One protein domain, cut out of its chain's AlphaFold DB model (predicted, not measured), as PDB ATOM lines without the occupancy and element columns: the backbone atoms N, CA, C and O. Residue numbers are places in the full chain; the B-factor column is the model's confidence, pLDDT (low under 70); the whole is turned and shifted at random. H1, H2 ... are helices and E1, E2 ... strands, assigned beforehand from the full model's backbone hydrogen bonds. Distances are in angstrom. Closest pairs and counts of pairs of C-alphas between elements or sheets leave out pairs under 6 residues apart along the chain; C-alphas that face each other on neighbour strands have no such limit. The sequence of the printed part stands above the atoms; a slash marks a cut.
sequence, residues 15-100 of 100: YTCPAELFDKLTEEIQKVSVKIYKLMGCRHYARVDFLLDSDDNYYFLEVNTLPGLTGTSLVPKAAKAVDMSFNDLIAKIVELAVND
ATOM      1  N   TYR A  15      24.888 -31.026 -10.687       88.88
ATOM      2  CA  TYR A  15      25.192 -32.087 -11.635       88.88
ATOM      3  C   TYR A  15      26.084 -33.126 -10.973       88.88
ATOM      4  O   TYR A  15      27.301 -32.936 -10.891       88.88
ATOM      5  N   THR A  16      25.484 -34.240 -10.570       92.50
ATOM      6  CA  THR A  16      26.200 -35.406 -10.049       92.50
ATOM      7  C   THR A  16      26.517 -36.356 -11.202       92.50
ATOM      8  O   THR A  16      25.617 -36.845 -11.884       92.50
ATOM      9  N   CYS A  17      27.806 -36.556 -11.483       93.56
ATOM     10  CA  CYS A  17      28.275 -37.425 -12.559       93.56
ATOM     11  C   CYS A  17      29.511 -38.218 -12.096       93.56
ATOM     12  O   CYS A  17      30.522 -37.582 -11.783       93.56
ATOM     13  N   PRO A  18      29.466 -39.565 -12.073       94.81
ATOM     14  CA  PRO A  18      28.323 -40.428 -12.411       94.81
ATOM     15  C   PRO A  18      27.079 -40.175 -11.544       94.81
ATOM     16  O   PRO A  18      27.193 -39.638 -10.448       94.81
ATOM     17  N   ALA A  19      25.894 -40.513 -12.059       94.50
ATOM     18  CA  ALA A  19      24.654 -40.376 -11.299       94.50
ATOM     19  C   ALA A  19      24.621 -41.384 -10.136       94.50
ATOM     20  O   ALA A  19      25.066 -42.520 -10.289       94.50
ATOM     21  N   GLU A  20      24.070 -40.978  -8.995       94.25
ATOM     22  CA  GLU A  20      23.898 -41.835  -7.816       94.25
ATOM     23  C   GLU A  20      22.682 -42.752  -7.999       94.25
ATOM     24  O   GLU A  20      21.597 -42.485  -7.491       94.25
ATOM     25  N   LEU A  21      22.856 -43.820  -8.778       94.62
ATOM     26  CA  LEU A  21      21.822 -44.807  -9.094       94.62
ATOM     27  C   LEU A  21      22.346 -46.223  -8.837       94.62
ATOM     28  O   LEU A  21      23.545 -46.477  -8.940       94.62
ATOM     29  N   PHE A  22      21.444 -47.170  -8.565       95.31
ATOM     30  CA  PHE A  22      21.810 -48.586  -8.497       95.31
ATOM     31  C   PHE A  22      22.416 -49.065  -9.823       95.31
ATOM     32  O   PHE A  22      21.876 -48.771 -10.891       95.31
ATOM     33  N   ASP A  23      23.467 -49.887  -9.758       96.31
ATOM     34  CA  ASP A  23      24.191 -50.391 -10.938       96.31
ATOM     35  C   ASP A  23      23.257 -50.994 -11.993       96.31
ATOM     36  O   ASP A  23      23.356 -50.692 -13.181       96.31
ATOM     37  N   LYS A  24      22.269 -51.781 -11.548       97.06
ATOM     38  CA  LYS A  24      21.279 -52.393 -12.440       97.06
ATOM     39  C   LYS A  24      20.464 -51.347 -13.206       97.06
ATOM     40  O   LYS A  24      20.229 -51.523 -14.397       97.06
ATOM     41  N   LEU A  25      20.024 -50.279 -12.545       97.38
ATOM     42  CA  LEU A  25      19.260 -49.210 -13.190       97.38
ATOM     43  C   LEU A  25      20.144 -48.422 -14.164       97.38
ATOM     44  O   LEU A  25      19.729 -48.160 -15.293       97.38
ATOM     45  N   THR A  26      21.379 -48.119 -13.758       97.19
ATOM     46  CA  THR A  26      22.388 -47.470 -14.605       97.19
ATOM     47  C   THR A  26      22.617 -48.251 -15.897       97.19
ATOM     48  O   THR A  26      22.524 -47.684 -16.989       97.19
ATOM     49  N   GLU A  27      22.862 -49.559 -15.801       97.88
ATOM     50  CA  GLU A  27      23.065 -50.421 -16.967       97.88
ATOM     51  C   GLU A  27      21.840 -50.456 -17.888       97.88
ATOM     52  O   GLU A  27      21.983 -50.412 -19.113       97.88
ATOM     53  N   GLU A  28      20.633 -50.539 -17.326       98.19
ATOM     54  CA  GLU A  28      19.399 -50.561 -18.114       98.19
ATOM     55  C   GLU A  28      19.186 -49.243 -18.871       98.19
ATOM     56  O   GLU A  28      18.957 -49.266 -20.086       98.19
ATOM     57  N   ILE A  29      19.355 -48.091 -18.213       98.19
ATOM     58  CA  ILE A  29      19.240 -46.776 -18.862       98.19
ATOM     59  C   ILE A  29      20.307 -46.615 -19.954       98.19
ATOM     60  O   ILE A  29      19.996 -46.136 -21.048       98.19
ATOM     61  N   GLN A  30      21.546 -47.065 -19.729       98.06
ATOM     62  CA  GLN A  30      22.606 -47.038 -20.748       98.06
ATOM     63  C   GLN A  30      22.256 -47.905 -21.968       98.06
ATOM     64  O   GLN A  30      22.363 -47.440 -23.110       98.06
ATOM     65  N   LYS A  31      21.779 -49.142 -21.758       98.56
ATOM     66  CA  LYS A  31      21.336 -50.040 -22.844       98.56
ATOM     67  C   LYS A  31      20.206 -49.409 -23.659       98.56
ATOM     68  O   LYS A  31      20.253 -49.422 -24.894       98.56
ATOM     69  N   VAL A  32      19.206 -48.836 -22.989       98.50
ATOM     70  CA  VAL A  32      18.077 -48.160 -23.647       98.50
ATOM     71  C   VAL A  32      18.537 -46.910 -24.395       98.50
ATOM     72  O   VAL A  32      18.123 -46.713 -25.535       98.50
ATOM     73  N   SER A  33      19.454 -46.125 -23.830       98.44
ATOM     74  CA  SER A  33      20.034 -44.945 -24.489       98.44
ATOM     75  C   SER A  33      20.686 -45.304 -25.824       98.44
ATOM     76  O   SER A  33      20.398 -44.681 -26.846       98.44
ATOM     77  N   VAL A  34      21.500 -46.367 -25.856       98.44
ATOM     78  CA  VAL A  34      22.135 -46.858 -27.094       98.44
ATOM     79  C   VAL A  34      21.092 -47.363 -28.094       98.44
ATOM     80  O   VAL A  34      21.231 -47.144 -29.300       98.44
ATOM     81  N   LYS A  35      20.033 -48.032 -27.624       98.69
ATOM     82  CA  LYS A  35      18.936 -48.489 -28.488       98.69
ATOM     83  C   LYS A  35      18.205 -47.309 -29.132       98.69
ATOM     84  O   LYS A  35      17.999 -47.329 -30.343       98.69
ATOM     85  N   ILE A  36      17.850 -46.291 -28.349       98.62
ATOM     86  CA  ILE A  36      17.184 -45.072 -28.830       98.62
ATOM     87  C   ILE A  36      18.076 -44.347 -29.838       98.62
ATOM     88  O   ILE A  36      17.623 -44.057 -30.940       98.62
ATOM     89  N   TYR A  37      19.354 -44.143 -29.512       98.50
ATOM     90  CA  TYR A  37      20.339 -43.534 -30.408       98.50
ATOM     91  C   TYR A  37      20.357 -44.202 -31.794       98.50
ATOM     92  O   TYR A  37      20.278 -43.526 -32.820       98.50
ATOM     93  N   LYS A  38      20.399 -45.543 -31.830       98.12
ATOM     94  CA  LYS A  38      20.393 -46.320 -33.080       98.12
ATOM     95  C   LYS A  38      19.064 -46.211 -33.829       98.12
ATOM     96  O   LYS A  38      19.072 -46.033 -35.041       98.12
ATOM     97  N   LEU A  39      17.935 -46.311 -33.124       98.12
ATOM     98  CA  LEU A  39      16.598 -46.217 -33.726       98.12
ATOM     99  C   LEU A  39      16.330 -44.843 -34.345       98.12
ATOM    100  O   LEU A  39      15.675 -44.759 -35.379       98.12
ATOM    101  N   MET A  40      16.867 -43.784 -33.741       97.00
ATOM    102  CA  MET A  40      16.756 -42.412 -34.240       97.00
ATOM    103  C   MET A  40      17.736 -42.104 -35.383       97.00
ATOM    104  O   MET A  40      17.750 -40.981 -35.881       97.00
ATOM    105  N   GLY A  41      18.572 -43.067 -35.796       97.06
ATOM    106  CA  GLY A  41      19.571 -42.868 -36.847       97.06
ATOM    107  C   GLY A  41      20.634 -41.830 -36.481       97.06
ATOM    108  O   GLY A  41      21.183 -41.172 -37.365       97.06
ATOM    109  N   CYS A  42      20.900 -41.634 -35.186       97.69
ATOM    110  CA  CYS A  42      21.905 -40.680 -34.738       97.69
ATOM    111  C   CYS A  42      23.306 -41.110 -35.191       97.69
ATOM    112  O   CYS A  42      23.631 -42.300 -35.245       97.69
ATOM    113  N   ARG A  43      24.151 -40.119 -35.482       96.31
ATOM    114  CA  ARG A  43      25.549 -40.307 -35.880       96.31
ATOM    115  C   ARG A  43      26.475 -39.553 -34.939       96.31
ATOM    116  O   ARG A  43      26.092 -38.523 -34.392       96.31
ATOM    117  N   HIS A  44      27.698 -40.063 -34.821       95.75
ATOM    118  CA  HIS A  44      28.806 -39.525 -34.026       95.75
ATOM    119  C   HIS A  44      28.552 -39.443 -32.510       95.75
ATOM    120  O   HIS A  44      29.227 -40.130 -31.746       95.75
ATOM    121  N   TYR A  45      27.608 -38.614 -32.066       96.69
ATOM    122  CA  TYR A  45      27.256 -38.428 -30.661       96.69
ATOM    123  C   TYR A  45      25.840 -37.857 -30.516       96.69
ATOM    124  O   TYR A  45      25.308 -37.216 -31.418       96.69
ATOM    125  N   ALA A  46      25.221 -38.095 -29.363       97.81
ATOM    126  CA  ALA A  46      23.977 -37.458 -28.948       97.81
ATOM    127  C   ALA A  46      23.869 -37.513 -27.419       97.81
ATOM    128  O   ALA A  46      24.559 -38.303 -26.771       97.81
ATOM    129  N   ARG A  47      22.972 -36.711 -26.843       98.06
ATOM    130  CA  ARG A  47      22.551 -36.840 -25.443       98.06
ATOM    131  C   ARG A  47      21.117 -37.359 -25.406       98.06
ATOM    132  O   ARG A  47      20.252 -36.783 -26.061       98.06
ATOM    133  N   VAL A  48      20.885 -38.441 -24.671       98.38
ATOM    134  CA  VAL A  48      19.551 -39.012 -24.456       98.38
ATOM    135  C   VAL A  48      19.133 -38.666 -23.037       98.38
ATOM    136  O   VAL A  48      19.796 -39.084 -22.090       98.38
ATOM    137  N   ASP A  49      18.069 -37.883 -22.907       97.81
ATOM    138  CA  ASP A  49      17.605 -37.378 -21.621       97.81
ATOM    139  C   ASP A  49      16.420 -38.212 -21.122       97.81
ATOM    140  O   ASP A  49      15.539 -38.610 -21.894       97.81
ATOM    141  N   PHE A  50      16.403 -38.467 -19.814       97.88
ATOM    142  CA  PHE A  50      15.361 -39.218 -19.122       97.88
ATOM    143  C   PHE A  50      14.874 -38.443 -17.898       97.88
ATOM    144  O   PHE A  50      15.622 -37.670 -17.299       97.88
ATOM    145  N   LEU A  51      13.626 -38.691 -17.512       97.00
ATOM    146  CA  LEU A  51      13.076 -38.326 -16.210       97.00
ATOM    147  C   LEU A  51      12.987 -39.584 -15.348       97.00
ATOM    148  O   LEU A  51      12.607 -40.635 -15.857       97.00
ATOM    149  N   LEU A  52      13.317 -39.466 -14.065       96.38
ATOM    150  CA  LEU A  52      13.204 -40.533 -13.073       96.38
ATOM    151  C   LEU A  52      12.199 -40.091 -12.004       96.38
ATOM    152  O   LEU A  52      12.261 -38.941 -11.557       96.38
ATOM    153  N   ASP A  53      11.257 -40.958 -11.642       95.31
ATOM    154  CA  ASP A  53      10.331 -40.709 -10.533       95.31
ATOM    155  C   ASP A  53      10.889 -41.221  -9.188       95.31
ATOM    156  O   ASP A  53      12.040 -41.642  -9.094       95.31
ATOM    157  N   SER A  54      10.090 -41.145  -8.120       94.00
ATOM    158  CA  SER A  54      10.496 -41.587  -6.777       94.00
ATOM    159  C   SER A  54      10.567 -43.105  -6.599       94.00
ATOM    160  O   SER A  54      11.092 -43.556  -5.584       94.00
ATOM    161  N   ASP A  55      10.027 -43.871  -7.546       95.00
ATOM    162  CA  ASP A  55       9.956 -45.334  -7.510       95.00
ATOM    163  C   ASP A  55      10.963 -45.963  -8.496       95.00
ATOM    164  O   ASP A  55      10.829 -47.130  -8.869       95.00
ATOM    165  N   ASP A  56      11.966 -45.188  -8.928       94.00
ATOM    166  CA  ASP A  56      12.995 -45.560  -9.906       94.00
ATOM    167  C   ASP A  56      12.455 -45.907 -11.311       94.00
ATOM    168  O   ASP A  56      13.164 -46.506 -12.135       94.00
ATOM    169  N   ASN A  57      11.227 -45.497 -11.653       95.88
ATOM    170  CA  ASN A  57      10.742 -45.618 -13.026       95.88
ATOM    171  C   ASN A  57      11.342 -44.500 -13.879       95.88
ATOM    172  O   ASN A  57      11.203 -43.312 -13.574       95.88
ATOM    173  N   TYR A  58      11.986 -44.883 -14.982       97.19
ATOM    174  CA  TYR A  58      12.566 -43.937 -15.928       97.19
ATOM    175  C   TYR A  58      11.692 -43.768 -17.173       97.19
ATOM    176  O   TYR A  58      11.136 -44.721 -17.725       97.19
ATOM    177  N   TYR A  59      11.637 -42.536 -17.661       97.88
ATOM    178  CA  TYR A  59      10.844 -42.123 -18.809       97.88
ATOM    179  C   TYR A  59      11.750 -41.412 -19.802       97.88
ATOM    180  O   TYR A  59      12.409 -40.432 -19.459       97.88
ATOM    181  N   PHE A  60      11.795 -41.905 -21.040       97.81
ATOM    182  CA  PHE A  60      12.492 -41.210 -22.119       97.81
ATOM    183  C   PHE A  60      11.855 -39.834 -22.345       97.81
ATOM    184  O   PHE A  60      10.637 -39.743 -22.513       97.81
ATOM    185  N   LEU A  61      12.679 -38.787 -22.358       97.50
ATOM    186  CA  LEU A  61      12.239 -37.414 -22.577       97.50
ATOM    187  C   LEU A  61      12.542 -36.964 -24.006       97.50
ATOM    188  O   LEU A  61      11.629 -36.650 -24.766       97.50
ATOM    189  N   GLU A  62      13.824 -36.930 -24.373       97.56
ATOM    190  CA  GLU A  62      14.259 -36.421 -25.673       97.56
ATOM    191  C   GLU A  62      15.638 -36.945 -26.090       97.56
ATOM    192  O   GLU A  62      16.429 -37.435 -25.279       97.56
ATOM    193  N   VAL A  63      15.939 -36.803 -27.385       98.25
ATOM    194  CA  VAL A  63      17.295 -36.942 -27.925       98.25
ATOM    195  C   VAL A  63      17.768 -35.584 -28.416       98.25
ATOM    196  O   VAL A  63      17.152 -34.976 -29.288       98.25
ATOM    197  N   ASN A  64      18.915 -35.150 -27.912       98.00
ATOM    198  CA  ASN A  64      19.645 -33.997 -28.411       98.00
ATOM    199  C   ASN A  64      20.770 -34.490 -29.324       98.00
ATOM    200  O   ASN A  64      21.766 -35.029 -28.842       98.00
ATOM    201  N   THR A  65      20.626 -34.304 -30.637       96.94
ATOM    202  CA  THR A  65      21.634 -34.691 -31.648       96.94
ATOM    203  C   THR A  65      22.814 -33.723 -31.736       96.94
ATOM    204  O   THR A  65      23.857 -34.074 -32.272       96.94
ATOM    205  N   LEU A  66      22.662 -32.515 -31.188       95.69
ATOM    206  CA  LEU A  66      23.724 -31.520 -31.062       95.69
ATOM    207  C   LEU A  66      23.669 -30.880 -29.662       95.69
ATOM    208  O   LEU A  66      23.261 -29.726 -29.515       95.69
ATOM    209  N   PRO A  67      23.995 -31.640 -28.602       95.75
ATOM    210  CA  PRO A  67      23.973 -31.120 -27.245       95.75
ATOM    211  C   PRO A  67      25.089 -30.088 -27.043       95.75
ATOM    212  O   PRO A  67      26.093 -30.083 -27.757       95.75
ATOM    213  N   GLY A  68      24.929 -29.240 -26.025       92.62
ATOM    214  CA  GLY A  68      25.972 -28.304 -25.611       92.62
ATOM    215  C   GLY A  68      27.305 -29.010 -25.335       92.62
ATOM    216  O   GLY A  68      27.339 -30.103 -24.762       92.62
ATOM    217  N   LEU A  69      28.399 -28.366 -25.744       92.44
ATOM    218  CA  LEU A  69      29.781 -28.831 -25.571       92.44
ATOM    219  C   LEU A  69      30.638 -27.812 -24.798       92.44
ATOM    220  O   LEU A  69      31.852 -27.770 -24.944       92.44
ATOM    221  N   THR A  70      30.025 -26.960 -23.976       82.56
ATOM    222  CA  THR A  70      30.772 -26.069 -23.069       82.56
ATOM    223  C   THR A  70      31.301 -26.850 -21.860       82.56
ATOM    224  O   THR A  70      30.809 -27.937 -21.560       82.56
ATOM    225  N   GLY A  71      32.250 -26.292 -21.102       69.81
ATOM    226  CA  GLY A  71      32.797 -26.950 -19.902       69.81
ATOM    227  C   GLY A  71      31.759 -27.287 -18.815       69.81
ATOM    228  O   GLY A  71      31.981 -28.191 -18.014       69.81
ATOM    229  N   THR A  72      30.609 -26.606 -18.806       73.31
ATOM    230  CA  THR A  72      29.475 -26.884 -17.908       73.31
ATOM    231  C   THR A  72      28.452 -27.859 -18.495       73.31
ATOM    232  O   THR A  72      27.580 -28.333 -17.770       73.31
ATOM    233  N   SER A  73      28.551 -28.188 -19.784       88.69
ATOM    234  CA  SER A  73      27.592 -29.053 -20.468       88.69
ATOM    235  C   SER A  73      27.698 -30.518 -20.030       88.69
ATOM    236  O   SER A  73      28.750 -31.009 -19.620       88.69
ATOM    237  N   LEU A  74      26.589 -31.248 -20.176       93.62
ATOM    238  CA  LEU A  74      26.459 -32.624 -19.687       93.62
ATOM    239  C   LEU A  74      27.320 -33.648 -20.442       93.62
ATOM    240  O   LEU A  74      27.849 -34.558 -19.813       93.62
ATOM    241  N   VAL A  75      27.502 -33.508 -21.762       95.94
ATOM    242  CA  VAL A  75      28.305 -34.472 -22.541       95.94
ATOM    243  C   VAL A  75      29.793 -34.415 -22.152       95.94
ATOM    244  O   VAL A  75      30.346 -35.469 -21.841       95.94
ATOM    245  N   PRO A  76      30.438 -33.233 -22.054       95.38
ATOM    246  CA  PRO A  76      31.790 -33.131 -21.499       95.38
ATOM    247  C   PRO A  76      31.927 -33.660 -20.065       95.38
ATOM    248  O   PRO A  76      32.925 -34.308 -19.753       95.38
ATOM    249  N   LYS A  77      30.931 -33.428 -19.193       94.94
ATOM    250  CA  LYS A  77      30.923 -33.987 -17.828       94.94
ATOM    251  C   LYS A  77      30.896 -35.520 -17.840       94.94
ATOM    252  O   LYS A  77      31.692 -36.134 -17.137       94.94
ATOM    253  N   ALA A  78      30.040 -36.121 -18.670       95.69
ATOM    254  CA  ALA A  78      29.946 -37.573 -18.816       95.69
ATOM    255  C   ALA A  78      31.231 -38.193 -19.389       95.69
ATOM    256  O   ALA A  78      31.673 -39.228 -18.904       95.69
ATOM    257  N   ALA A  79      31.868 -37.541 -20.368       96.00
ATOM    258  CA  ALA A  79      33.161 -37.974 -20.904       96.00
ATOM    259  C   ALA A  79      34.258 -37.956 -19.825       96.00
ATOM    260  O   ALA A  79      34.988 -38.931 -19.653       96.00
ATOM    261  N   LYS A  80      34.321 -36.886 -19.024       95.44
ATOM    262  CA  LYS A  80      35.289 -36.777 -17.928       95.44
ATOM    263  C   LYS A  80      35.110 -37.868 -16.867       95.44
ATOM    264  O   LYS A  80      36.100 -38.311 -16.299       95.44
ATOM    265  N   ALA A  81      33.878 -38.307 -16.605       95.56
ATOM    266  CA  ALA A  81      33.595 -39.379 -15.646       95.56
ATOM    267  C   ALA A  81      34.163 -40.749 -16.067       95.56
ATOM    268  O   ALA A  81      34.243 -41.651 -15.238       95.56
ATOM    269  N   VAL A  82      34.569 -40.895 -17.333       95.69
ATOM    270  CA  VAL A  82      35.263 -42.073 -17.876       95.69
ATOM    271  C   VAL A  82      36.684 -41.730 -18.346       95.69
ATOM    272  O   VAL A  82      37.181 -42.308 -19.309       95.69
ATOM    273  N   ASP A  83      37.317 -40.749 -17.691       96.75
ATOM    274  CA  ASP A  83      38.694 -40.292 -17.936       96.75
ATOM    275  C   ASP A  83      38.980 -39.784 -19.365       96.75
ATOM    276  O   ASP A  83      40.136 -39.640 -19.766       96.75
ATOM    277  N   MET A  84      37.944 -39.442 -20.137       96.44
ATOM    278  CA  MET A  84      38.088 -38.811 -21.450       96.44
ATOM    279  C   MET A  84      38.141 -37.289 -21.288       96.44
ATOM    280  O   MET A  84      37.189 -36.665 -20.805       96.44
ATOM    281  N   SER A  85      39.249 -36.666 -21.698       95.81
ATOM    282  CA  SER A  85      39.360 -35.209 -21.642       95.81
ATOM    283  C   SER A  85      38.427 -34.543 -22.658       95.81
ATOM    284  O   SER A  85      37.980 -35.150 -23.631       95.81
ATOM    285  N   PHE A  86      38.150 -33.250 -22.466       95.12
ATOM    286  CA  PHE A  86      37.362 -32.488 -23.436       95.12
ATOM    287  C   PHE A  86      37.999 -32.502 -24.834       95.12
ATOM    288  O   PHE A  86      37.299 -32.662 -25.829       95.12
ATOM    289  N   ASN A  87      39.328 -32.389 -24.911       95.62
ATOM    290  CA  ASN A  87      40.035 -32.426 -26.188       95.62
ATOM    291  C   ASN A  87      39.926 -33.804 -26.850       95.62
ATOM    292  O   ASN A  87      39.727 -33.858 -28.060       95.62
ATOM    293  N   ASP A  88      39.985 -34.893 -26.074       97.12
ATOM    294  CA  ASP A  88      39.806 -36.252 -26.602       97.12
ATOM    295  C   ASP A  88      38.391 -36.451 -27.152       97.12
ATOM    296  O   ASP A  88      38.221 -36.992 -28.244       97.12
ATOM    297  N   LEU A  89      37.376 -35.950 -26.439       96.19
ATOM    298  CA  LEU A  89      35.985 -35.979 -26.893       96.19
ATOM    299  C   LEU A  89      35.823 -35.250 -28.234       96.19
ATOM    300  O   LEU A  89      35.247 -35.800 -29.173       96.19
ATOM    301  N   ILE A  90      36.342 -34.022 -28.344       96.19
ATOM    302  CA  ILE A  90      36.254 -33.231 -29.579       96.19
ATOM    303  C   ILE A  90      37.036 -33.901 -30.711       96.19
ATOM    304  O   ILE A  90      36.509 -34.026 -31.817       96.19
ATOM    305  N   ALA A  91      38.251 -34.383 -30.439       97.25
ATOM    306  CA  ALA A  91      39.052 -35.113 -31.414       97.25
ATOM    307  C   ALA A  91      38.305 -36.348 -31.930       97.25
ATOM    308  O   ALA A  91      38.277 -36.572 -33.139       97.25
ATOM    309  N   LYS A  92      37.626 -37.093 -31.049       97.44
ATOM    310  CA  LYS A  92      36.848 -38.271 -31.440       97.44
ATOM    311  C   LYS A  92      35.638 -37.919 -32.300       97.44
ATOM    312  O   LYS A  92      35.377 -38.607 -33.282       97.44
ATOM    313  N   ILE A  93      34.913 -36.850 -31.971       96.62
ATOM    314  CA  ILE A  93      33.781 -36.377 -32.788       96.62
ATOM    315  C   ILE A  93      34.264 -35.987 -34.193       96.62
ATOM    316  O   ILE A  93      33.636 -36.372 -35.179       96.62
ATOM    317  N   VAL A  94      35.387 -35.267 -34.293       97.50
ATOM    318  CA  VAL A  94      35.991 -34.883 -35.580       97.50
ATOM    319  C   VAL A  94      36.468 -36.110 -36.359       97.50
ATOM    320  O   VAL A  94      36.175 -36.220 -37.546       97.50
ATOM    321  N   GLU A  95      37.161 -37.046 -35.705       98.12
ATOM    322  CA  GLU A  95      37.617 -38.305 -36.308       98.12
ATOM    323  C   GLU A  95      36.441 -39.085 -36.906       98.12
ATOM    324  O   GLU A  95      36.520 -39.527 -38.048       98.12
ATOM    325  N   LEU A  96      35.342 -39.227 -36.160       97.44
ATOM    326  CA  LEU A  96      34.148 -39.915 -36.643       97.44
ATOM    327  C   LEU A  96      33.549 -39.199 -37.858       97.44
ATOM    328  O   LEU A  96      33.273 -39.855 -38.851       97.44
ATOM    329  N   ALA A  97      33.420 -37.871 -37.818       96.25
ATOM    330  CA  ALA A  97      32.828 -37.096 -38.910       96.25
ATOM    331  C   ALA A  97      33.657 -37.101 -40.207       96.25
ATOM    332  O   ALA A  97      33.098 -36.944 -41.289       96.25
ATOM    333  N   VAL A  98      34.983 -37.244 -40.116       97.50
ATOM    334  CA  VAL A  98      35.875 -37.319 -41.290       97.50
ATOM    335  C   VAL A  98      35.846 -38.705 -41.948       97.50
ATOM    336  O   VAL A  98      36.151 -38.811 -43.134       97.50
ATOM    337  N   ASN A  99      35.493 -39.751 -41.196       94.12
ATOM    338  CA  ASN A  99      35.510 -41.148 -41.647       94.12
ATOM    339  C   ASN A  99      34.110 -41.743 -41.915       94.12
ATOM    340  O   ASN A  99      34.011 -42.952 -42.126       94.12
ATOM    341  N   ASP A 100      33.057 -40.924 -41.856       84.12
ATOM    342  CA  ASP A 100      31.653 -41.299 -42.099       84.12
ATOM    343  C   ASP A 100      31.319 -41.333 -43.603       84.12
ATOM    344  O   ASP A 100      30.620 -42.278 -44.038       84.12
TER     345      ASP A 100
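AT A GLANCE: This is residues 15 to 100 of the 100 residues of the protein "D-alanine--D-alanine ligase" of Candidatus Marinimicrobia bacterium (UniProt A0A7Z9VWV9). A long helix, H1, packs over one face of a two-stranded hairpin, E1 and E2; the short helix H2 is near the middle of an elongated body, and H3, which makes a corner with H2, forms the end of the body away from the hairpin's turn. The printed part has 86 residues, in the order H1, E1, E2, H2, H3, class mixed, with an antiparallel sheet. It is compact, radius of gyration of the C-alphas 13.6 A, and spans 43 by 27 by 20 A.

IN THESE COORDINATES: H1, residues 23 to 39, begins at C-alpha 23 (24.191, -50.391, -10.938) and measures 24.4 A. E1 is residues 47 to 52, 15.9 A, and E2 residues 58 to 64, 17.5 A. H2 is residues 74 to 80, 9.9 A. H3, residues 86 to 98, 18.6 A, ends at C-alpha 98 (35.875, -37.319, -41.290).

HOW THE PARTS SIT: The closest C-alphas of H1 and E1, Ser 33 and Val 48, are 6.0 A apart. The hairpin E1 and E2 is antiparallel at 156 degrees; N 49 and O 62, 2.9 A, are within hydrogen-bond range. H2 and H3 touch, about perpendicular at 74 degrees, through residues 86 to 89 of H3 alone; their closest C-alphas are Pro 76 and Phe 86, 5.9 A. H1 and H3 are apart. In H1, H2 and H3 every O i to N i+4 pair is within hydrogen-bond range.

THE WHOLE: The C-alphas farthest apart, Asp 55 and Val 98, are 43.3 A apart. The printed part has no cut and no long link; residue 71 alone has pLDDT under 70.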